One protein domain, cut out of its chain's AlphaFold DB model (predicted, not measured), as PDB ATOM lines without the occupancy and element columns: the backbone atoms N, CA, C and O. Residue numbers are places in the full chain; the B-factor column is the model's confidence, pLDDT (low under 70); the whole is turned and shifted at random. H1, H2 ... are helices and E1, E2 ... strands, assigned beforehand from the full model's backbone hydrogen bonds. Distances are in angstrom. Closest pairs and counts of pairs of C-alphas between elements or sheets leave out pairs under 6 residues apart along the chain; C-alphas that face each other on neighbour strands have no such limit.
ATOM      1  N   ILE A   3     -11.780 -95.424 484.489       96.56
ATOM      2  CA  ILE A   3     -10.855 -96.374 485.118       96.56
ATOM      3  C   ILE A   3     -11.686 -97.462 485.793       96.56
ATOM      4  O   ILE A   3     -12.524 -97.145 486.640       96.56
ATOM      5  N   ASP A   4     -11.456 -98.721 485.425       97.00
ATOM      6  CA  ASP A   4     -12.014 -99.886 486.110       97.00
ATOM      7  C   ASP A   4     -10.890-100.622 486.844       97.00
ATOM      8  O   ASP A   4     -10.041-101.271 486.239       97.00
ATOM      9  N   SER A   5     -10.871-100.518 488.173       97.06
ATOM     10  CA  SER A   5      -9.917-101.238 489.022       97.06
ATOM     11  C   SER A   5     -10.550-102.401 489.786       97.06
ATOM     12  O   SER A   5      -9.947-102.915 490.725       97.06
ATOM     13  N   SER A   6     -11.741-102.870 489.393       96.81
ATOM     14  CA  SER A   6     -12.512-103.876 490.143       96.81
ATOM     15  C   SER A   6     -11.733-105.176 490.388       96.81
ATOM     16  O   SER A   6     -11.781-105.729 491.489       96.81
ATOM     17  N   ILE A   7     -10.975-105.653 489.394       97.50
ATOM     18  CA  ILE A   7     -10.164-106.879 489.509       97.50
ATOM     19  C   ILE A   7      -8.967-106.654 490.443       97.50
ATOM     20  O   ILE A   7      -8.717-107.470 491.335       97.50
ATOM     21  N   ALA A   8      -8.245-105.541 490.280       97.25
ATOM     22  CA  ALA A   8      -7.150-105.176 491.174       97.25
ATOM     23  C   ALA A   8      -7.627-104.988 492.624       97.25
ATOM     24  O   ALA A   8      -6.995-105.503 493.546       97.25
ATOM     25  N   GLN A   9      -8.762-104.320 492.841       97.25
ATOM     26  CA  GLN A   9      -9.344-104.124 494.170       97.25
ATOM     27  C   GLN A   9      -9.739-105.454 494.813       97.25
ATOM     28  O   GLN A   9      -9.375-105.705 495.960       97.25
ATOM     29  N   ALA A  10     -10.367-106.368 494.061       96.62
ATOM     30  CA  ALA A  10     -10.671-107.705 494.566       96.62
ATOM     31  C   ALA A  10      -9.408-108.438 495.053       96.62
ATOM     32  O   ALA A  10      -9.416-109.048 496.124       96.62
ATOM     33  N   TYR A  11      -8.297-108.331 494.319       97.12
ATOM     34  CA  TYR A  11      -7.013-108.887 494.747       97.12
ATOM     35  C   TYR A  11      -6.458-108.212 496.013       97.12
ATOM     36  O   TYR A  11      -6.038-108.896 496.952       97.12
ATOM     37  N   ILE A  12      -6.483-106.876 496.063       96.81
ATOM     38  CA  ILE A  12      -6.013-106.063 497.196       96.81
ATOM     39  C   ILE A  12      -6.788-106.392 498.483       96.81
ATOM     40  O   ILE A  12      -6.204-106.432 499.571       96.81
ATOM     41  N   GLU A  13      -8.092-106.634 498.363       95.56
ATOM     42  CA  GLU A  13      -9.010-106.947 499.463       95.56
ATOM     43  C   GLU A  13      -9.005-108.430 499.857       95.56
ATOM     44  O   GLU A  13      -9.665-108.816 500.819       95.56
ATOM     45  N   SER A  14      -8.208-109.267 499.183       91.62
ATOM     46  CA  SER A  14      -8.178-110.726 499.384       91.62
ATOM     47  C   SER A  14      -9.509-111.422 499.053       91.62
ATOM     48  O   SER A  14      -9.827-112.470 499.616       91.62
ATOM     49  N   SER A  15     -10.279-110.845 498.131       91.44
ATOM     50  CA  SER A  15     -11.470-111.454 497.536       91.44
ATOM     51  C   SER A  15     -11.086-112.479 496.457       91.44
ATOM     52  O   SER A  15      -9.965-112.496 495.948       91.44
ATOM     53  N   CYS A  16     -12.021-113.362 496.094       87.56
ATOM     54  CA  CYS A  16     -11.782-114.399 495.087       87.56
ATOM     55  C   CYS A  16     -11.651-113.791 493.679       87.56
ATOM     56  O   CYS A  16     -12.647-113.447 493.047       87.56
ATOM     57  N   VAL A  17     -10.418-113.701 493.179       92.06
ATOM     58  CA  VAL A  17     -10.109-113.201 491.826       92.06
ATOM     59  C   VAL A  17     -10.415-114.207 490.715       92.06
ATOM     60  O   VAL A  17     -10.654-113.809 489.580       92.06
ATOM     61  N   ASP A  18     -10.479-115.506 491.029       90.75
ATOM     62  CA  ASP A  18     -10.852-116.550 490.061       90.75
ATOM     63  C   ASP A  18     -12.256-116.336 489.478       90.75
ATOM     64  O   ASP A  18     -12.539-116.796 488.371       90.75
ATOM     65  N   ALA A  19     -13.125-115.603 490.184       90.94
ATOM     66  CA  ALA A  19     -14.441-115.216 489.685       90.94
ATOM     67  C   ALA A  19     -14.364-114.388 488.386       90.94
ATOM     68  O   ALA A  19     -15.296-114.428 487.588       90.94
ATOM     69  N   PHE A  20     -13.249-113.689 488.144       93.81
ATOM     70  CA  PHE A  20     -13.031-112.885 486.941       93.81
ATOM     71  C   PHE A  20     -12.394-113.663 485.788       93.81
ATOM     72  O   PHE A  20     -12.252-113.105 484.705       93.81
ATOM     73  N   ARG A  21     -12.043-114.944 485.967       94.25
ATOM     74  CA  ARG A  21     -11.411-115.776 484.926       94.25
ATOM     75  C   ARG A  21     -12.198-115.800 483.614       94.25
ATOM     76  O   ARG A  21     -11.584-115.843 482.554       94.25
ATOM     77  N   ALA A  22     -13.527-115.785 483.705       93.69
ATOM     78  CA  ALA A  22     -14.443-115.791 482.562       93.69
ATOM     79  C   ALA A  22     -14.723-114.383 481.996       93.69
ATOM     80  O   ALA A  22     -15.633-114.202 481.191       93.69
ATOM     81  N   SER A  23     -13.998-113.358 482.456       94.94
ATOM     82  CA  SER A  23     -14.068-112.025 481.865       94.94
ATOM     83  C   SER A  23     -13.486-112.046 480.454       94.94
ATOM     84  O   SER A  23     -12.472-112.701 480.195       94.94
ATOM     85  N   TRP A  24     -14.070-111.246 479.561       95.50
ATOM     86  CA  TRP A  24     -13.556-111.043 478.205       95.50
ATOM     87  C   TRP A  24     -12.100-110.545 478.210       95.50
ATOM     88  O   TRP A  24     -11.349-110.882 477.299       95.50
ATOM     89  N   LEU A  25     -11.687-109.847 479.279       95.94
ATOM     90  CA  LEU A  25     -10.311-109.402 479.515       95.94
ATOM     91  C   LEU A  25      -9.301-110.562 479.463       95.94
ATOM     92  O   LEU A  25      -8.160-110.353 479.081       95.94
ATOM     93  N   PHE A  26      -9.702-111.795 479.794       95.88
ATOM     94  CA  PHE A  26      -8.819-112.969 479.750       95.88
ATOM     95  C   PHE A  26      -9.152-113.964 478.630       95.88
ATOM     96  O   PHE A  26      -8.323-114.822 478.321       95.88
ATOM     97  N   GLU A  27     -10.347-113.889 478.040       93.56
ATOM     98  CA  GLU A  27     -10.834-114.859 477.044       93.56
ATOM     99  C   GLU A  27     -10.809-114.353 475.602       93.56
ATOM    100  O   GLU A  27     -10.781-115.167 474.676       93.56
ATOM    101  N   HIS A  28     -10.873-113.037 475.399       89.19
ATOM    102  CA  HIS A  28     -11.163-112.429 474.099       89.19
ATOM    103  C   HIS A  28     -10.225-111.259 473.788       89.19
ATOM    104  O   HIS A  28     -10.647-110.221 473.289       89.19
ATOM    105  N   THR A  29      -8.937-111.437 474.079       90.06
ATOM    106  CA  THR A  29      -7.873-110.471 473.765       90.06
ATOM    107  C   THR A  29      -6.809-111.091 472.856       90.06
ATOM    108  O   THR A  29      -6.740-112.320 472.705       90.06
ATOM    109  N   SER A  30      -5.951-110.255 472.263       84.38
ATOM    110  CA  SER A  30      -4.773-110.707 471.504       84.38
ATOM    111  C   SER A  30      -3.918-111.674 472.325       84.38
ATOM    112  O   SER A  30      -3.575-112.743 471.836       84.38
ATOM    113  N   VAL A  31      -3.728-111.397 473.619       87.06
ATOM    114  CA  VAL A  31      -3.014-112.273 474.565       87.06
ATOM    115  C   VAL A  31      -3.582-113.692 474.581       87.06
ATOM    116  O   VAL A  31      -2.847-114.670 474.468       87.06
ATOM    117  N   SER A  32      -4.903-113.836 474.713       89.75
ATOM    118  CA  SER A  32      -5.538-115.160 474.733       89.75
ATOM    119  C   SER A  32      -5.419-115.898 473.391       89.75
ATOM    120  O   SER A  32      -5.286-117.125 473.363       89.75
ATOM    121  N   SER A  33      -5.400-115.146 472.286       86.81
ATOM    122  CA  SER A  33      -5.208-115.680 470.935       86.81
ATOM    123  C   SER A  33      -3.772-116.169 470.734       86.81
ATOM    124  O   SER A  33      -3.579-117.300 470.289       86.81
ATOM    125  N   ASP A  34      -2.782-115.376 471.150       84.75
ATOM    126  CA  ASP A  34      -1.355-115.713 471.099       84.75
ATOM    127  C   ASP A  34      -1.038-116.963 471.926       84.75
ATOM    128  O   ASP A  34      -0.291-117.845 471.503       84.75
ATOM    129  N   LEU A  35      -1.644-117.067 473.112       88.25
ATOM    130  CA  LEU A  35      -1.472-118.217 473.999       88.25
ATOM    131  C   LEU A  35      -2.270-119.451 473.550       88.25
ATOM    132  O   LEU A  35      -2.025-120.547 474.062       88.25
ATOM    133  N   GLY A  36      -3.255-119.287 472.660       91.62
ATOM    134  CA  GLY A  36      -4.207-120.336 472.276       91.62
ATOM    135  C   GLY A  36      -5.072-120.842 473.439       91.62
ATOM    136  O   GLY A  36      -5.556-121.976 473.405       91.62
ATOM    137  N   ARG A  37      -5.220-120.044 474.505       92.88
ATOM    138  CA  ARG A  37      -5.962-120.378 475.731       92.88
ATOM    139  C   ARG A  37      -6.334-119.116 476.510       92.88
ATOM    140  O   ARG A  37      -5.767-118.054 476.288       92.88
ATOM    141  N   ASN A  38      -7.221-119.268 477.493       94.88
ATOM    142  CA  ASN A  38      -7.524-118.218 478.468       94.88
ATOM    143  C   ASN A  38      -6.225-117.697 479.130       94.88
ATOM    144  O   ASN A  38      -5.398-118.492 479.597       94.88
ATOM    145  N   ALA A  39      -6.056-116.373 479.143       95.56
ATOM    146  CA  ALA A  39      -4.848-115.696 479.610       95.56
ATOM    147  C   ALA A  39      -4.723-115.653 481.144       95.56
ATOM    148  O   ALA A  39      -3.632-115.424 481.663       95.56
ATOM    149  N   PHE A  40      -5.804-115.908 481.887       96.31
ATOM    150  CA  PHE A  40      -5.814-115.798 483.340       96.31
ATOM    151  C   PHE A  40      -4.865-116.801 484.004       96.31
ATOM    152  O   PHE A  40      -5.041-118.028 483.964       96.31
ATOM    153  N   THR A  41      -3.902-116.244 484.721       93.44
ATOM    154  CA  THR A  41      -2.979-116.923 485.614       93.44
ATOM    155  C   THR A  41      -3.296-116.478 487.040       93.44
ATOM    156  O   THR A  41      -3.215-115.284 487.316       93.44
ATOM    157  N   PRO A  42      -3.654-117.399 487.957       92.12
ATOM    158  CA  PRO A  42      -3.931-117.040 489.341       92.12
ATOM    159  C   PRO A  42      -2.777-116.224 489.942       92.12
ATOM    160  O   PRO A  42      -1.631-116.691 489.913       92.12
ATOM    161  N   PRO A  43      -3.043-115.014 490.459       93.50
ATOM    162  CA  PRO A  43      -2.003-114.202 491.065       93.50
ATOM    163  C   PRO A  43      -1.517-114.839 492.380       93.50
ATOM    164  O   PRO A  43      -2.304-115.499 493.065       93.50
ATOM    165  N   PRO A  44      -0.245-114.646 492.774       92.69
ATOM    166  CA  PRO A  44       0.267-115.162 494.042       92.69
ATOM    167  C   PRO A  44      -0.501-114.608 495.248       92.69
ATOM    168  O   PRO A  44      -0.811-113.421 495.304       92.69
ATOM    169  N   GLU A  45      -0.755-115.432 496.262       91.00
ATOM    170  CA  GLU A  45      -1.326-114.963 497.530       91.00
ATOM    171  C   GLU A  45      -0.232-114.422 498.463       91.00
ATOM    172  O   GLU A  45       0.148-115.059 499.444       91.00
ATOM    173  N   ASP A  46       0.288-113.234 498.148       93.06
ATOM    174  CA  ASP A  46       1.368-112.586 498.900       93.06
ATOM    175  C   ASP A  46       0.937-111.202 499.425       93.06
ATOM    176  O   ASP A  46       0.496-110.331 498.672       93.06
ATOM    177  N   LEU A  47       1.062-110.989 500.742       92.12
ATOM    178  CA  LEU A  47       0.662-109.742 501.406       92.12
ATOM    179  C   LEU A  47       1.515-108.533 500.994       92.12
ATOM    180  O   LEU A  47       0.976-107.434 500.862       92.12
ATOM    181  N   ALA A  48       2.824-108.714 500.805       92.00
ATOM    182  CA  ALA A  48       3.712-107.643 500.367       92.00
ATOM    183  C   ALA A  48       3.404-107.263 498.915       92.00
ATOM    184  O   ALA A  48       3.298-106.078 498.602       92.00
ATOM    185  N   LEU A  49       3.157-108.257 498.056       93.12
ATOM    186  CA  LEU A  49       2.743-108.025 496.674       93.12
ATOM    187  C   LEU A  49       1.409-107.268 496.601       93.12
ATOM    188  O   LEU A  49       1.288-106.323 495.826       93.12
ATOM    189  N   ARG A  50       0.418-107.628 497.429       94.62
ATOM    190  CA  ARG A  50      -0.861-106.896 497.513       94.62
ATOM    191  C   ARG A  50      -0.674-105.434 497.907       94.62
ATOM    192  O   ARG A  50      -1.341-104.568 497.347       94.62
ATOM    193  N   GLU A  51       0.225-105.143 498.844       93.69
ATOM    194  CA  GLU A  51       0.526-103.761 499.229       93.69
ATOM    195  C   GLU A  51       1.199-102.985 498.089       93.69
ATOM    196  O   GLU A  51       0.863-101.824 497.856       93.69
ATOM    197  N   THR A  52       2.099-103.619 497.333       93.50
ATOM    198  CA  THR A  52       2.681-103.010 496.128       93.50
ATOM    199  C   THR A  52       1.611-102.733 495.074       93.50
ATOM    200  O   THR A  52       1.523-101.607 494.586       93.50
ATOM    201  N   VAL A  53       0.735-103.702 494.787       95.31
ATOM    202  CA  VAL A  53      -0.386-103.531 493.847       95.31
ATOM    203  C   VAL A  53      -1.322-102.406 494.295       95.31
ATOM    204  O   VAL A  53      -1.706-101.583 493.474       95.31
ATOM    205  N   ARG A  54      -1.620-102.285 495.595       95.75
ATOM    206  CA  ARG A  54      -2.415-101.174 496.150       95.75
ATOM    207  C   ARG A  54      -1.771 -99.808 495.905       95.75
ATOM    208  O   ARG A  54      -2.471 -98.842 495.606       95.75
ATOM    209  N   LYS A  55      -0.450 -99.697 496.055       93.25
ATOM    210  CA  LYS A  55       0.278 -98.446 495.782       93.25
ATOM    211  C   LYS A  55       0.277 -98.110 494.292       93.25
ATOM    212  O   LYS A  55       0.062 -96.949 493.947       93.25
ATOM    213  N   LEU A  56       0.497 -99.112 493.438       94.38
ATOM    214  CA  LEU A  56       0.453 -98.963 491.983       94.38
ATOM    215  C   LEU A  56      -0.934 -98.534 491.512       94.38
ATOM    216  O   LEU A  56      -1.031 -97.546 490.797       94.38
ATOM    217  N   GLU A  57      -1.987 -99.216 491.966       96.00
ATOM    218  CA  GLU A  57      -3.378 -98.906 491.628       96.00
ATOM    219  C   GLU A  57      -3.690 -97.439 491.918       96.00
ATOM    220  O   GLU A  57      -4.056 -96.700 491.010       96.00
ATOM    221  N   ARG A  58      -3.420 -96.974 493.142       94.00
ATOM    222  CA  ARG A  58      -3.678 -95.580 493.523       94.00
ATOM    223  C   ARG A  58      -2.907 -94.582 492.668       94.00
ATOM    224  O   ARG A  58      -3.456 -93.548 492.298       94.00
ATOM    225  N   ARG A  59      -1.633 -94.864 492.383       92.19
ATOM    226  CA  ARG A  59      -0.763 -93.949 491.634       92.19
ATOM    227  C   ARG A  59      -1.127 -93.899 490.152       92.19
ATOM    228  O   ARG A  59      -1.165 -92.813 489.584       92.19
ATOM    229  N   ILE A  60      -1.457 -95.043 489.553       94.38
ATOM    230  CA  ILE A  60      -1.957 -95.118 488.177       94.38
ATOM    231  C   ILE A  60      -3.314 -94.424 488.072       94.38
ATOM    232  O   ILE A  60      -3.493 -93.627 487.158       94.38
ATOM    233  N   CYS A  61      -4.227 -94.647 489.023       94.81
ATOM    234  CA  CYS A  61      -5.521 -93.968 489.054       94.81
ATOM    235  C   CYS A  61      -5.369 -92.440 489.088       94.81
ATOM    236  O   CYS A  61      -6.007 -91.746 488.298       94.81
ATOM    237  N   GLU A  62      -4.496 -91.918 489.952       92.88
ATOM    238  CA  GLU A  62      -4.214 -90.479 490.044       92.88
ATOM    239  C   GLU A  62      -3.625 -89.928 488.734       92.88
ATOM    240  O   GLU A  62      -4.108 -88.930 488.195       92.88
ATOM    241  N   ALA A  63      -2.611 -90.603 488.179       91.75
ATOM    242  CA  ALA A  63      -1.960 -90.190 486.937       91.75
ATOM    243  C   ALA A  63      -2.916 -90.233 485.730       91.75
ATOM    244  O   ALA A  63      -2.890 -89.341 484.885       91.75
ATOM    245  N   ALA A  64      -3.782 -91.246 485.664       92.44
ATOM    246  CA  ALA A  64      -4.792 -91.420 484.626       92.44
ATOM    247  C   ALA A  64      -5.921 -90.381 484.716       92.44
ATOM    248  O   ALA A  64      -6.367 -89.865 483.690       92.44
ATOM    249  N   ALA A  65      -6.379 -90.052 485.929       89.38
ATOM    250  CA  ALA A  65      -7.430 -89.058 486.151       89.38
ATOM    251  C   ALA A  65      -7.001 -87.644 485.726       89.38
ATOM    252  O   ALA A  65      -7.830 -86.843 485.288       89.38
ATOM    253  N   HIS A  66      -5.702 -87.354 485.818       88.69
ATOM    254  CA  HIS A  66      -5.093 -86.084 485.430       88.69
ATOM    255  C   HIS A  66      -4.196 -86.210 484.195       88.69
ATOM    256  O   HIS A  66      -3.266 -85.420 484.018       88.69
ATOM    257  N   PHE A  67      -4.465 -87.204 483.344       92.81
ATOM    258  CA  PHE A  67      -3.622 -87.496 482.195       92.81
ATOM    259  C   PHE A  67      -3.527 -86.298 481.246       92.81
ATOM    260  O   PHE A  67      -4.526 -85.743 480.787       92.81
ATOM    261  N   VAL A  68      -2.287 -85.942 480.921       93.38
ATOM    262  CA  VAL A  68      -1.943 -85.021 479.841       93.38
ATOM    263  C   VAL A  68      -0.919 -85.742 478.969       93.38
ATOM    264  O   VAL A  68       0.111 -86.167 479.508       93.38
ATOM    265  N   PRO A  69      -1.172 -85.898 477.657       95.19
ATOM    266  CA  PRO A  69      -0.240 -86.582 476.778       95.19
ATOM    267  C   PRO A  69       1.074 -85.812 476.673       95.19
ATOM    268  O   PRO A  69       1.111 -84.580 476.757       95.19
ATOM    269  N   VAL A  70       2.159 -86.553 476.462       95.69
ATOM    270  CA  VAL A  70       3.420 -85.963 475.995       95.69
ATOM    271  C   VAL A  70       3.161 -85.372 474.608       95.69
ATOM    272  O   VAL A  70       2.376 -85.934 473.842       95.69
ATOM    273  N   ASN A  71       3.795 -84.245 474.272       96.62
ATOM    274  CA  ASN A  71       3.608 -83.604 472.968       96.62
ATOM    275  C   ASN A  71       2.153 -83.184 472.696       96.62
ATOM    276  O   ASN A  71       1.695 -83.207 471.550       96.62
ATOM    277  N   ARG A  72       1.420 -82.752 473.735       95.81
ATOM    278  CA  ARG A  72       0.028 -82.276 473.617       95.81
ATOM    279  C   ARG A  72      -0.209 -81.316 472.437       95.81
ATOM    280  O   ARG A  72      -1.204 -81.516 471.746       95.81
ATOM    281  N   PRO A  73       0.653 -80.322 472.136       96.06
ATOM    282  CA  PRO A  73       0.425 -79.444 470.987       96.06
ATOM    283  C   PRO A  73       0.306 -80.186 469.646       96.06
ATOM    284  O   PRO A  73      -0.424 -79.740 468.763       96.06
ATOM    285  N   ILE A  74       0.989 -81.324 469.489       96.19
ATOM    286  CA  ILE A  74       0.881 -82.169 468.294       96.19
ATOM    287  C   ILE A  74      -0.458 -82.908 468.279       96.19
ATOM    288  O   ILE A  74      -1.110 -82.963 467.236       96.19
ATOM    289  N   TRP A  75      -0.893 -83.426 469.428       96.00
ATOM    290  CA  TRP A  75      -2.211 -84.048 469.556       96.00
ATOM    291  C   TRP A  75      -3.326 -83.064 469.219       96.00
ATOM    292  O   TRP A  75      -4.173 -83.371 468.386       96.00
ATOM    293  N   ASP A  76      -3.274 -81.860 469.788       95.56
ATOM    294  CA  ASP A  76      -4.258 -80.805 469.542       95.56
ATOM    295  C   ASP A  76      -4.321 -80.417 468.047       95.56
ATOM    296  O   ASP A  76      -5.389 -80.077 467.536       95.56
ATOM    297  N   ALA A  77      -3.196 -80.491 467.325       95.62
ATOM    298  CA  ALA A  77      -3.125 -80.166 465.901       95.62
ATOM    299  C   ALA A  77      -3.606 -81.299 464.975       95.62
ATOM    300  O   ALA A  77      -4.258 -81.033 463.963       95.62
ATOM    301  N   LEU A  78      -3.260 -82.552 465.280       94.88
ATOM    302  CA  LEU A  78      -3.502 -83.698 464.393       94.88
ATOM    303  C   LEU A  78      -4.790 -84.460 464.716       94.88
ATOM    304  O   LEU A  78      -5.397 -85.053 463.818       94.88
ATOM    305  N   PHE A  79      -5.218 -84.410 465.974       94.88
ATOM    306  CA  PHE A  79      -6.381 -85.104 466.513       94.88
ATOM    307  C   PHE A  79      -7.290 -84.098 467.229       94.88
ATOM    308  O   PHE A  79      -7.402 -84.123 468.458       94.88
ATOM    309  N   PRO A  80      -7.943 -83.181 466.487       90.56
ATOM    310  CA  PRO A  80      -8.940 -82.314 467.098       90.56
ATOM    311  C   PRO A  80      -9.997 -83.190 467.780       90.56
ATOM    312  O   PRO A  80     -10.405 -84.210 467.226       90.56
ATOM    313  N   ASP A  81     -10.395 -82.808 468.991       88.94
ATOM    314  CA  ASP A  81     -11.356 -83.539 469.826       88.94
ATOM    315  C   ASP A  81     -10.864 -84.896 470.375       88.94
ATOM    316  O   ASP A  81     -11.675 -85.723 470.793       88.94
ATOM    317  N   TRP A  82      -9.544 -85.125 470.462       92.12
ATOM    318  CA  TRP A  82      -8.976 -86.338 471.078       92.12
ATOM    319  C   TRP A  82      -9.482 -86.597 472.510       92.12
ATOM    320  O   TRP A  82      -9.585 -87.744 472.945       92.12
ATOM    321  N   GLU A  83      -9.868 -85.550 473.244       90.12
ATOM    322  CA  GLU A  83     -10.464 -85.658 474.582       90.12
ATOM    323  C   GLU A  83     -11.809 -86.415 474.586       90.12
ATOM    324  O   GLU A  83     -12.212 -86.923 475.631       90.12
ATOM    325  N   ALA A  84     -12.496 -86.533 473.443       88.44
ATOM    326  CA  ALA A  84     -13.718 -87.330 473.301       88.44
ATOM    327  C   ALA A  84     -13.438 -88.819 473.016       88.44
ATOM    328  O   ALA A  84     -14.294 -89.667 473.270       88.44
ATOM    329  N   VAL A  85     -12.243 -89.150 472.518       86.94
ATOM    330  CA  VAL A  85     -11.805 -90.520 472.213       86.94
ATOM    331  C   VAL A  85     -11.043 -91.055 473.422       86.94
ATOM    332  O   VAL A  85      -9.817 -91.039 473.481       86.94
ATOM    333  N   GLN A  86     -11.792 -91.462 474.445       84.56
ATOM    334  CA  GLN A  86     -11.226 -91.903 475.719       84.56
ATOM    335  C   GLN A  86     -11.445 -93.407 475.891       84.56
ATOM    336  O   GLN A  86     -12.603 -93.828 475.967       84.56
ATOM    337  N   PRO A  87     -10.377 -94.219 475.982       93.44
ATOM    338  CA  PRO A  87     -10.533 -95.619 476.338       93.44
ATOM    339  C   PRO A  87     -10.976 -95.771 477.795       93.44
ATOM    340  O   PRO A  87     -10.962 -94.818 478.588       93.44
ATOM    341  N   THR A  88     -11.342 -96.995 478.150       95.69
ATOM    342  CA  THR A  88     -11.364 -97.449 479.542       95.69
ATOM    343  C   THR A  88      -9.975 -97.965 479.910       95.69
ATOM    344  O   THR A  88      -9.364 -98.686 479.128       95.69
ATOM    345  N   LEU A  89      -9.461 -97.597 481.081       97.06
ATOM    346  CA  LEU A  89      -8.246 -98.170 481.651       97.06
ATOM    347  C   LEU A  89      -8.633 -99.251 482.665       97.06
ATOM    348  O   LEU A  89      -9.105 -98.927 483.754       97.06
ATOM    349  N   ASP A  90      -8.425-100.514 482.313       97.81
ATOM    350  CA  ASP A  90      -8.628-101.651 483.206       97.81
ATOM    351  C   ASP A  90      -7.349-101.926 483.997       97.81
ATOM    352  O   ASP A  90      -6.305-102.273 483.439       97.81
ATOM    353  N   LEU A  91      -7.432-101.806 485.319       97.81
ATOM    354  CA  LEU A  91      -6.365-102.200 486.231       97.81
ATOM    355  C   LEU A  91      -6.664-103.603 486.750       97.81
ATOM    356  O   LEU A  91      -7.563-103.814 487.573       97.81
ATOM    357  N   ILE A  92      -5.901-104.574 486.255       97.56
ATOM    358  CA  ILE A  92      -6.148-105.994 486.496       97.56
ATOM    359  C   ILE A  92      -4.987-106.662 487.227       97.56
ATOM    360  O   ILE A  92      -3.907-106.100 487.411       97.56
ATOM    361  N   VAL A  93      -5.226-107.906 487.627       96.44
ATOM    362  CA  VAL A  93      -4.179-108.873 487.944       96.44
ATOM    363  C   VAL A  93      -4.513-110.205 487.277       96.44
ATOM    364  O   VAL A  93      -5.683-110.586 487.197       96.44
ATOM    365  N   GLY A  94      -3.488-110.932 486.854       94.75
ATOM    366  CA  GLY A  94      -3.606-112.292 486.344       94.75
ATOM    367  C   GLY A  94      -3.184-112.482 484.891       94.75
ATOM    368  O   GLY A  94      -3.343-113.584 484.374       94.75
ATOM    369  N   TYR A  95      -2.621-111.481 484.219       94.94
ATOM    370  CA  TYR A  95      -1.910-111.716 482.966       94.94
ATOM    371  C   TYR A  95      -0.566-112.423 483.193       94.94
ATOM    372  O   TYR A  95       0.111-112.206 484.209       94.94
ATOM    373  N   PRO A  96      -0.163-113.302 482.257       91.31
ATOM    374  CA  PRO A  96       1.141-113.931 482.298       91.31
ATOM    375  C   PRO A  96       2.214-112.955 481.807       91.31
ATOM    376  O   PRO A  96       1.940-111.987 481.105       91.31
ATOM    377  N   GLU A  97       3.469-113.226 482.145       87.44
ATOM    378  CA  GLU A  97       4.593-112.543 481.502       87.44
ATOM    379  C   GLU A  97       4.624-112.875 479.995       87.44
ATOM    380  O   GLU A  97       4.332-114.023 479.639       87.44
ATOM    381  N   PRO A  98       4.973-111.924 479.107       86.50
ATOM    382  CA  PRO A  98       5.424-110.549 479.368       86.50
ATOM    383  C   PRO A  98       4.319-109.477 479.314       86.50
ATOM    384  O   PRO A  98       4.640-108.300 479.226       86.50
ATOM    385  N   TYR A  99       3.040-109.853 479.354       89.00
ATOM    386  CA  TYR A  99       1.919-108.950 479.069       89.00
ATOM    387  C   TYR A  99       1.596-108.022 480.252       89.00
ATOM    388  O   TYR A  99       0.769-108.343 481.104       89.00
ATOM    389  N   ASP A 100       2.269-106.874 480.315       90.19
ATOM    390  CA  ASP A 100       2.100-105.848 481.348       90.19
ATOM    391  C   ASP A 100       1.114-104.740 480.956       90.19
ATOM    392  O   ASP A 100       0.402-104.217 481.818       90.19
ATOM    393  N   ALA A 101       1.043-104.413 479.668       91.06
ATOM    394  CA  ALA A 101       0.121-103.455 479.089       91.06
ATOM    395  C   ALA A 101      -0.378-103.943 477.727       91.06
ATOM    396  O   ALA A 101       0.407-104.383 476.889       91.06
ATOM    397  N   VAL A 102      -1.693-103.893 477.516       90.88
ATOM    398  CA  VAL A 102      -2.330-104.376 476.285       90.88
ATOM    399  C   VAL A 102      -3.463-103.444 475.887       90.88
ATOM    400  O   VAL A 102      -4.349-103.178 476.696       90.88
ATOM    401  N   ALA A 103      -3.479-103.001 474.632       90.88
ATOM    402  CA  ALA A 103      -4.657-102.395 474.026       90.88
ATOM    403  C   ALA A 103      -5.584-103.484 473.462       90.88
ATOM    404  O   ALA A 103      -5.141-104.418 472.790       90.88
ATOM    405  N   ALA A 104      -6.880-103.379 473.742       91.56
ATOM    406  CA  ALA A 104      -7.888-104.313 473.261       91.56
ATOM    407  C   ALA A 104      -9.218-103.603 472.996       91.56
ATOM    408  O   ALA A 104      -9.471-102.509 473.497       91.56
ATOM    409  N   HIS A 105     -10.086-104.264 472.234       90.94
ATOM    410  CA  HIS A 105     -11.480-103.865 472.112       90.94
ATOM    411  C   HIS A 105     -12.356-104.868 472.855       90.94
ATOM    412  O   HIS A 105     -12.191-106.081 472.704       90.94
ATOM    413  N   SER A 106     -13.283-104.364 473.659       92.88
ATOM    414  CA  SER A 106     -14.312-105.180 474.295       92.88
ATOM    415  C   SER A 106     -15.270-105.771 473.244       92.88
ATOM    416  O   SER A 106     -15.305-105.312 472.097       92.88
ATOM    417  N   PRO A 107     -16.102-106.774 473.595       90.88
ATOM    418  CA  PRO A 107     -17.049-107.379 472.652       90.88
ATOM    419  C   PRO A 107     -18.067-106.411 472.025       90.88
ATOM    420  O   PRO A 107     -18.605-106.700 470.957       90.88
ATOM    421  N   ASP A 108     -18.355-105.281 472.675       90.81
ATOM    422  CA  ASP A 108     -19.198-104.197 472.155       90.81
ATOM    423  C   ASP A 108     -18.415-103.133 471.360       90.81
ATOM    424  O   ASP A 108     -19.009-102.182 470.854       90.81
ATOM    425  N   GLY A 109     -17.104-103.324 471.184       88.25
ATOM    426  CA  GLY A 109     -16.235-102.492 470.354       88.25
ATOM    427  C   GLY A 109     -15.657-101.266 471.061       88.25
ATOM    428  O   GLY A 109     -15.052-100.427 470.395       88.25
ATOM    429  N   GLN A 110     -15.824-101.136 472.379       91.25
ATOM    430  CA  GLN A 110     -15.194-100.063 473.146       91.25
ATOM    431  C   GLN A 110     -13.681-100.304 473.232       91.25
ATOM    432  O   GLN A 110     -13.232-101.440 473.367       91.25
ATOM    433  N   ALA A 111     -12.885 -99.237 473.154       92.75
ATOM    434  CA  ALA A 111     -11.437 -99.315 473.324       92.75
ATOM    435  C   ALA A 111     -11.057 -99.398 474.810       92.75
ATOM    436  O   ALA A 111     -11.545 -98.616 475.633       92.75
ATOM    437  N   HIS A 112     -10.156-100.320 475.128       95.75
ATOM    438  CA  HIS A 112      -9.662-100.593 476.470       95.75
ATOM    439  C   HIS A 112      -8.132-100.658 476.481       95.75
ATOM    440  O   HIS A 112      -7.513-101.239 475.589       95.75
ATOM    441  N   LEU A 113      -7.531-100.079 477.517       95.62
ATOM    442  CA  LEU A 113      -6.129-100.254 477.877       95.62
ATOM    443  C   LEU A 113      -6.084-101.101 479.142       95.62
ATOM    444  O   LEU A 113      -6.697-100.742 480.140       95.62
ATOM    445  N   ILE A 114      -5.370-102.216 479.110       96.38
ATOM    446  CA  ILE A 114      -5.371-103.212 480.179       96.38
ATOM    447  C   ILE A 114      -3.981-103.249 480.799       96.38
ATOM    448  O   ILE A 114      -3.029-103.657 480.133       96.38
ATOM    449  N   PHE A 115      -3.857-102.835 482.060       96.19
ATOM    450  CA  PHE A 115      -2.598-102.864 482.810       96.19
ATOM    451  C   PHE A 115      -2.641-103.955 483.881       96.19
ATOM    452  O   PHE A 115      -3.481-103.923 484.784       96.19
ATOM    453  N   ASP A 116      -1.702-104.900 483.820       96.25
ATOM    454  CA  ASP A 116      -1.545-105.913 484.863       96.25
ATOM    455  C   ASP A 116      -0.625-105.419 485.980       96.25
ATOM    456  O   ASP A 116       0.595-105.324 485.834       96.25
ATOM    457  N   LEU A 117      -1.201-105.148 487.148       95.56
ATOM    458  CA  LEU A 117      -0.472-104.504 488.236       95.56
ATOM    459  C   LEU A 117       0.607-105.390 488.874       95.56
ATOM    460  O   LEU A 117       1.513-104.871 489.528       95.56
ATOM    461  N   ILE A 118       0.554-106.713 488.686       94.38
ATOM    462  CA  ILE A 118       1.616-107.611 489.153       94.38
ATOM    463  C   ILE A 118       2.817-107.517 488.224       94.38
ATOM    464  O   ILE A 118       3.942-107.411 488.708       94.38
ATOM    465  N   ARG A 119       2.605-107.502 486.903       92.88
ATOM    466  CA  ARG A 119       3.695-107.269 485.945       92.88
ATOM    467  C   ARG A 119       4.343-105.901 486.167       92.88
ATOM    468  O   ARG A 119       5.567-105.782 486.137       92.88
ATOM    469  N   TRP A 120       3.534-104.900 486.510       91.44
ATOM    470  CA  TRP A 120       4.011-103.553 486.816       91.44
ATOM    471  C   TRP A 120       4.791-103.417 488.123       91.44
ATOM    472  O   TRP A 120       5.441-102.393 488.337       91.44
ATOM    473  N   CYS A 121       4.798-104.431 488.994       87.25
ATOM    474  CA  CYS A 121       5.651-104.414 490.183       87.25
ATOM    475  C   CYS A 121       7.140-104.292 489.820       87.25
ATOM    476  O   CYS A 121       7.905-103.726 490.596       87.25
ATOM    477  N   ASN A 122       7.535-104.713 488.613       78.38
ATOM    478  CA  ASN A 122       8.886-104.509 488.088       78.38
ATOM    479  C   ASN A 122       9.231-103.021 487.856       78.38
ATOM    480  O   ASN A 122      10.408-102.671 487.816       78.38
ATOM    481  N   TYR A 123       8.227-102.142 487.751       75.44
ATOM    482  CA  TYR A 123       8.387-100.688 487.624       75.44
ATOM    483  C   TYR A 123       8.216 -99.935 488.957       75.44
ATOM    484  O   TYR A 123       8.458 -98.730 489.012       75.44
ATOM    485  N   ALA A 124       7.789-100.608 490.033       60.59
ATOM    486  CA  ALA A 124       7.332 -99.964 491.273       60.59
ATOM    487  C   ALA A 124       8.443 -99.259 492.078       60.59
ATOM    488  O   ALA A 124       8.146 -98.337 492.836       60.59
ATOM    489  N   GLU A 125       9.704 -99.648 491.885       64.31
ATOM    490  CA  GLU A 125      10.879 -99.029 492.529       64.31
ATOM    491  C   GLU A 125      11.392 -97.781 491.783       64.31
ATOM    492  O   GLU A 125      12.438 -97.229 492.119       64.31
ATOM    493  N   LEU A 126      10.689 -97.324 490.742       59.72
ATOM    494  CA  LEU A 126      11.158 -96.229 489.902       59.72
ATOM    495  C   LEU A 126      10.530 -94.911 490.366       59.72
ATOM    496  O   LEU A 126       9.330 -94.674 490.204       59.72
ATOM    497  N   ASP A 127      11.370 -93.991 490.847       70.50
ATOM    498  CA  ASP A 127      11.033 -92.574 491.094       70.50
ATOM    499  C   ASP A 127      10.353 -91.897 489.880       70.50
ATOM    500  O   ASP A 127       9.744 -90.835 489.997       70.50
ATOM    501  N   GLN A 128      10.415 -92.537 488.710       80.69
ATOM    502  CA  GLN A 128       9.887 -92.097 487.424       80.69
ATOM    503  C   GLN A 128       8.545 -92.735 487.029       80.69
ATOM    504  O   GLN A 128       8.115 -92.549 485.895       80.69
ATOM    505  N   LEU A 129       7.869 -93.475 487.916       86.12
ATOM    506  CA  LEU A 129       6.642 -94.205 487.573       86.12
ATOM    507  C   LEU A 129       5.563 -93.325 486.906       86.12
ATOM    508  O   LEU A 129       4.968 -93.760 485.930       86.12
ATOM    509  N   ASP A 130       5.368 -92.073 487.334       88.75
ATOM    510  CA  ASP A 130       4.391 -91.172 486.686       88.75
ATOM    511  C   ASP A 130       4.773 -90.856 485.232       88.75
ATOM    512  O   ASP A 130       3.917 -90.774 484.353       88.75
ATOM    513  N   SER A 131       6.075 -90.736 484.963       90.00
ATOM    514  CA  SER A 131       6.617 -90.554 483.614       90.00
ATOM    515  C   SER A 131       6.407 -91.803 482.757       90.00
ATOM    516  O   SER A 131       6.026 -91.698 481.593       90.00
ATOM    517  N   ILE A 132       6.588 -92.992 483.342       90.75
ATOM    518  CA  ILE A 132       6.352 -94.281 482.676       90.75
ATOM    519  C   ILE A 132       4.873 -94.432 482.315       90.75
ATOM    520  O   ILE A 132       4.559 -94.729 481.164       90.75
ATOM    521  N   ILE A 133       3.970 -94.153 483.262       92.19
ATOM    522  CA  ILE A 133       2.518 -94.175 483.041       92.19
ATOM    523  C   ILE A 133       2.148 -93.192 481.929       92.19
ATOM    524  O   ILE A 133       1.466 -93.566 480.980       92.19
ATOM    525  N   ARG A 134       2.640 -91.948 482.004       93.94
ATOM    526  CA  ARG A 134       2.358 -90.921 480.995       93.94
ATOM    527  C   ARG A 134       2.866 -91.318 479.612       93.94
ATOM    528  O   ARG A 134       2.134 -91.150 478.640       93.94
ATOM    529  N   ASN A 135       4.095 -91.826 479.517       94.00
ATOM    530  CA  ASN A 135       4.685 -92.322 478.272       94.00
ATOM    531  C   ASN A 135       3.798 -93.408 477.656       94.00
ATOM    532  O   ASN A 135       3.368 -93.279 476.517       94.00
ATOM    533  N   LEU A 136       3.472 -94.441 478.427       92.94
ATOM    534  CA  LEU A 136       2.707 -95.572 477.922       92.94
ATOM    535  C   LEU A 136       1.276 -95.182 477.530       92.94
ATOM    536  O   LEU A 136       0.823 -95.542 476.452       92.94
ATOM    537  N   LEU A 137       0.583 -94.388 478.350       94.75
ATOM    538  CA  LEU A 137      -0.741 -93.876 477.990       94.75
ATOM    539  C   LEU A 137      -0.686 -93.011 476.725       94.75
ATOM    540  O   LEU A 137      -1.564 -93.120 475.878       94.75
ATOM    541  N   THR A 138       0.354 -92.185 476.562       96.06
ATOM    542  CA  THR A 138       0.553 -91.414 475.324       96.06
ATOM    543  C   THR A 138       0.739 -92.350 474.132       96.06
ATOM    544  O   THR A 138       0.112 -92.143 473.098       96.06
ATOM    545  N   HIS A 139       1.558 -93.392 474.270       95.56
ATOM    546  CA  HIS A 139       1.788 -94.376 473.217       95.56
ATOM    547  C   HIS A 139       0.479 -95.061 472.791       95.56
ATOM    548  O   HIS A 139       0.062 -94.938 471.641       95.56
ATOM    549  N   GLU A 140      -0.218 -95.702 473.728       93.50
ATOM    550  CA  GLU A 140      -1.395 -96.517 473.410       93.50
ATOM    551  C   GLU A 140      -2.597 -95.685 472.948       93.50
ATOM    552  O   GLU A 140      -3.316 -96.064 472.026       93.50
ATOM    553  N   ILE A 141      -2.825 -94.511 473.541       95.12
ATOM    554  CA  ILE A 141      -3.920 -93.641 473.096       95.12
ATOM    555  C   ILE A 141      -3.611 -93.061 471.709       95.12
ATOM    556  O   ILE A 141      -4.539 -92.868 470.928       95.12
ATOM    557  N   THR A 142      -2.337 -92.848 471.344       95.88
ATOM    558  CA  THR A 142      -1.987 -92.415 469.977       95.88
ATOM    559  C   THR A 142      -2.506 -93.409 468.940       95.88
ATOM    560  O   THR A 142      -3.099 -92.980 467.950       95.88
ATOM    561  N   HIS A 143      -2.383 -94.716 469.191       94.06
ATOM    562  CA  HIS A 143      -2.940 -95.757 468.321       94.06
ATOM    563  C   HIS A 143      -4.453 -95.600 468.132       94.06
ATOM    564  O   HIS A 143      -4.945 -95.570 467.004       94.06
ATOM    565  N   LEU A 144      -5.194 -95.389 469.225       93.12
ATOM    566  CA  LEU A 144      -6.644 -95.167 469.179       93.12
ATOM    567  C   LEU A 144      -7.019 -93.911 468.382       93.12
ATOM    568  O   LEU A 144      -7.999 -93.909 467.632       93.12
ATOM    569  N   LEU A 145      -6.241 -92.838 468.527       95.00
ATOM    570  CA  LEU A 145      -6.471 -91.590 467.804       95.00
ATOM    571  C   LEU A 145      -6.188 -91.730 466.307       95.00
ATOM    572  O   LEU A 145      -6.943 -91.177 465.501       95.00
ATOM    573  N   ILE A 146      -5.159 -92.496 465.924       94.50
ATOM    574  CA  ILE A 146      -4.913 -92.841 464.520       94.50
ATOM    575  C   ILE A 146      -6.122 -93.594 463.960       94.50
ATOM    576  O   ILE A 146      -6.665 -93.157 462.946       94.50
ATOM    577  N   GLY A 147      -6.597 -94.648 464.630       92.12
ATOM    578  CA  GLY A 147      -7.753 -95.421 464.164       92.12
ATOM    579  C   GLY A 147      -9.039 -94.609 464.065       92.12
ATOM    580  O   GLY A 147      -9.768 -94.709 463.076       92.12
ATOM    581  N   HIS A 148      -9.279 -93.710 465.017       91.56
ATOM    582  CA  HIS A 148     -10.435 -92.823 464.971       91.56
ATOM    583  C   HIS A 148     -10.359 -91.809 463.817       91.56
ATOM    584  O   HIS A 148     -11.337 -91.587 463.099       91.56
ATOM    585  N   ARG A 149      -9.202 -91.162 463.631       93.62
ATOM    586  CA  ARG A 149      -9.056 -90.035 462.697       93.62
ATOM    587  C   ARG A 149      -8.729 -90.466 461.268       93.62
ATOM    588  O   ARG A 149      -9.131 -89.778 460.320       93.62
ATOM    589  N   TYR A 150      -8.001 -91.569 461.133       92.81
ATOM    590  CA  TYR A 150      -7.455 -92.129 459.900       92.81
ATOM    591  C   TYR A 150      -7.765 -93.637 459.813       92.81
ATOM    592  O   TYR A 150      -6.846 -94.452 459.732       92.81
TER     593      TYR A 150
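This is residues 3 to 150 of the 246 residues of an uncharacterized protein of Oscillibacter sp (UniProt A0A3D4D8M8). A small sheet, E1, E3 and E2, lies near the middle, with the two long helices H5 and H8 packed on it; the last turns of H5 meet the first turns of H8 in a corner. H1, H3 and H4 are short helices at the sheet's margins, H2 packs on H1, and H6 lies out at one end of the longest axis, near H8. The printed part has 148 residues, with eight named helices and three named strands in the order H1 H2 H3 H4 H5 H6 E1 E2 E3 H7 H8. The sheet is mixed, in the order E1 E3 E2, and the class is mostly helix. The whole is compact, with a radius of gyration of the C-alphas of 15.5 A and spans of 47 by 36 by 22 A.

The strands are E1, residues 88 to 92, 12.2 A long; E3, residues 111 to 116, 16.6 A; and E2, residues 101 to 105, 13.5 A. C-alpha 88 stands at (-11.364, -97.449, 479.542). H8, residues 129 to 149, is 29.7 A long and ends with C-alpha 149 at (-9.056, -90.035, 462.697). H5, residues 47 to 65, is 26.9 A long and begins with C-alpha 47 at (0.662, -109.742, 501.406). The shorter helices are H1, residues 6 to 12; H2, 17 to 20; H3, 24 to 27; H4, 30 to 35; H6, 72 to 78; and H7, 119 to 123.

E1 and E3 are parallel at 23 degrees, with N 90 and O 113 2.8 A apart, within hydrogen-bond range. E3 and E2 form a hairpin, antiparallel at 151 degrees, with N 114 and O 102 at 2.8 A. Residues 3 to 4 pair, parallel, with residues 89 to 90 of E1. H5 and H8 are on one face of the sheet, giving two layers, helices over a sheet. H8 is over E3 and E2 at a height of 9.7 A and runs along the strands, at 22 degrees to E2 on the local plane. H5, the hub, touches H8 with residues 59 to 64 alone, at a steep tilt of 52 degrees, the same way; the closest C-alphas, of Ala 63 and Asp 130, are 6.4 A apart. H5 also touches H1 (Ile 12 and Arg 50, C-alphas 5.2 A) and H7 (Thr 52 and Cys 121, C-alphas 6.8 A). H1, H3 and H4 only graze the sheet. H1 touches H2, with the C-alphas of Tyr 11 and Val 17 closest at 6.1 A. H6 and H8 are near each other. Every O i to N i+4 pair is within hydrogen-bond range in H1, H4, H5, H6 and H8; H7 has 0 of 1, with 2 of 2 O i to N i+3 pairs, and H2 and H3 are too short for an i+4 pair.

The C-alphas of Glu 45 and Ala 77, the two farthest apart, are 47.1 A apart. The printed part has no cut, and the link from H4 to H5, 11 residues, is long. The mean pLDDT of the printed part is 92.0; residues 124 to 126 are under 70.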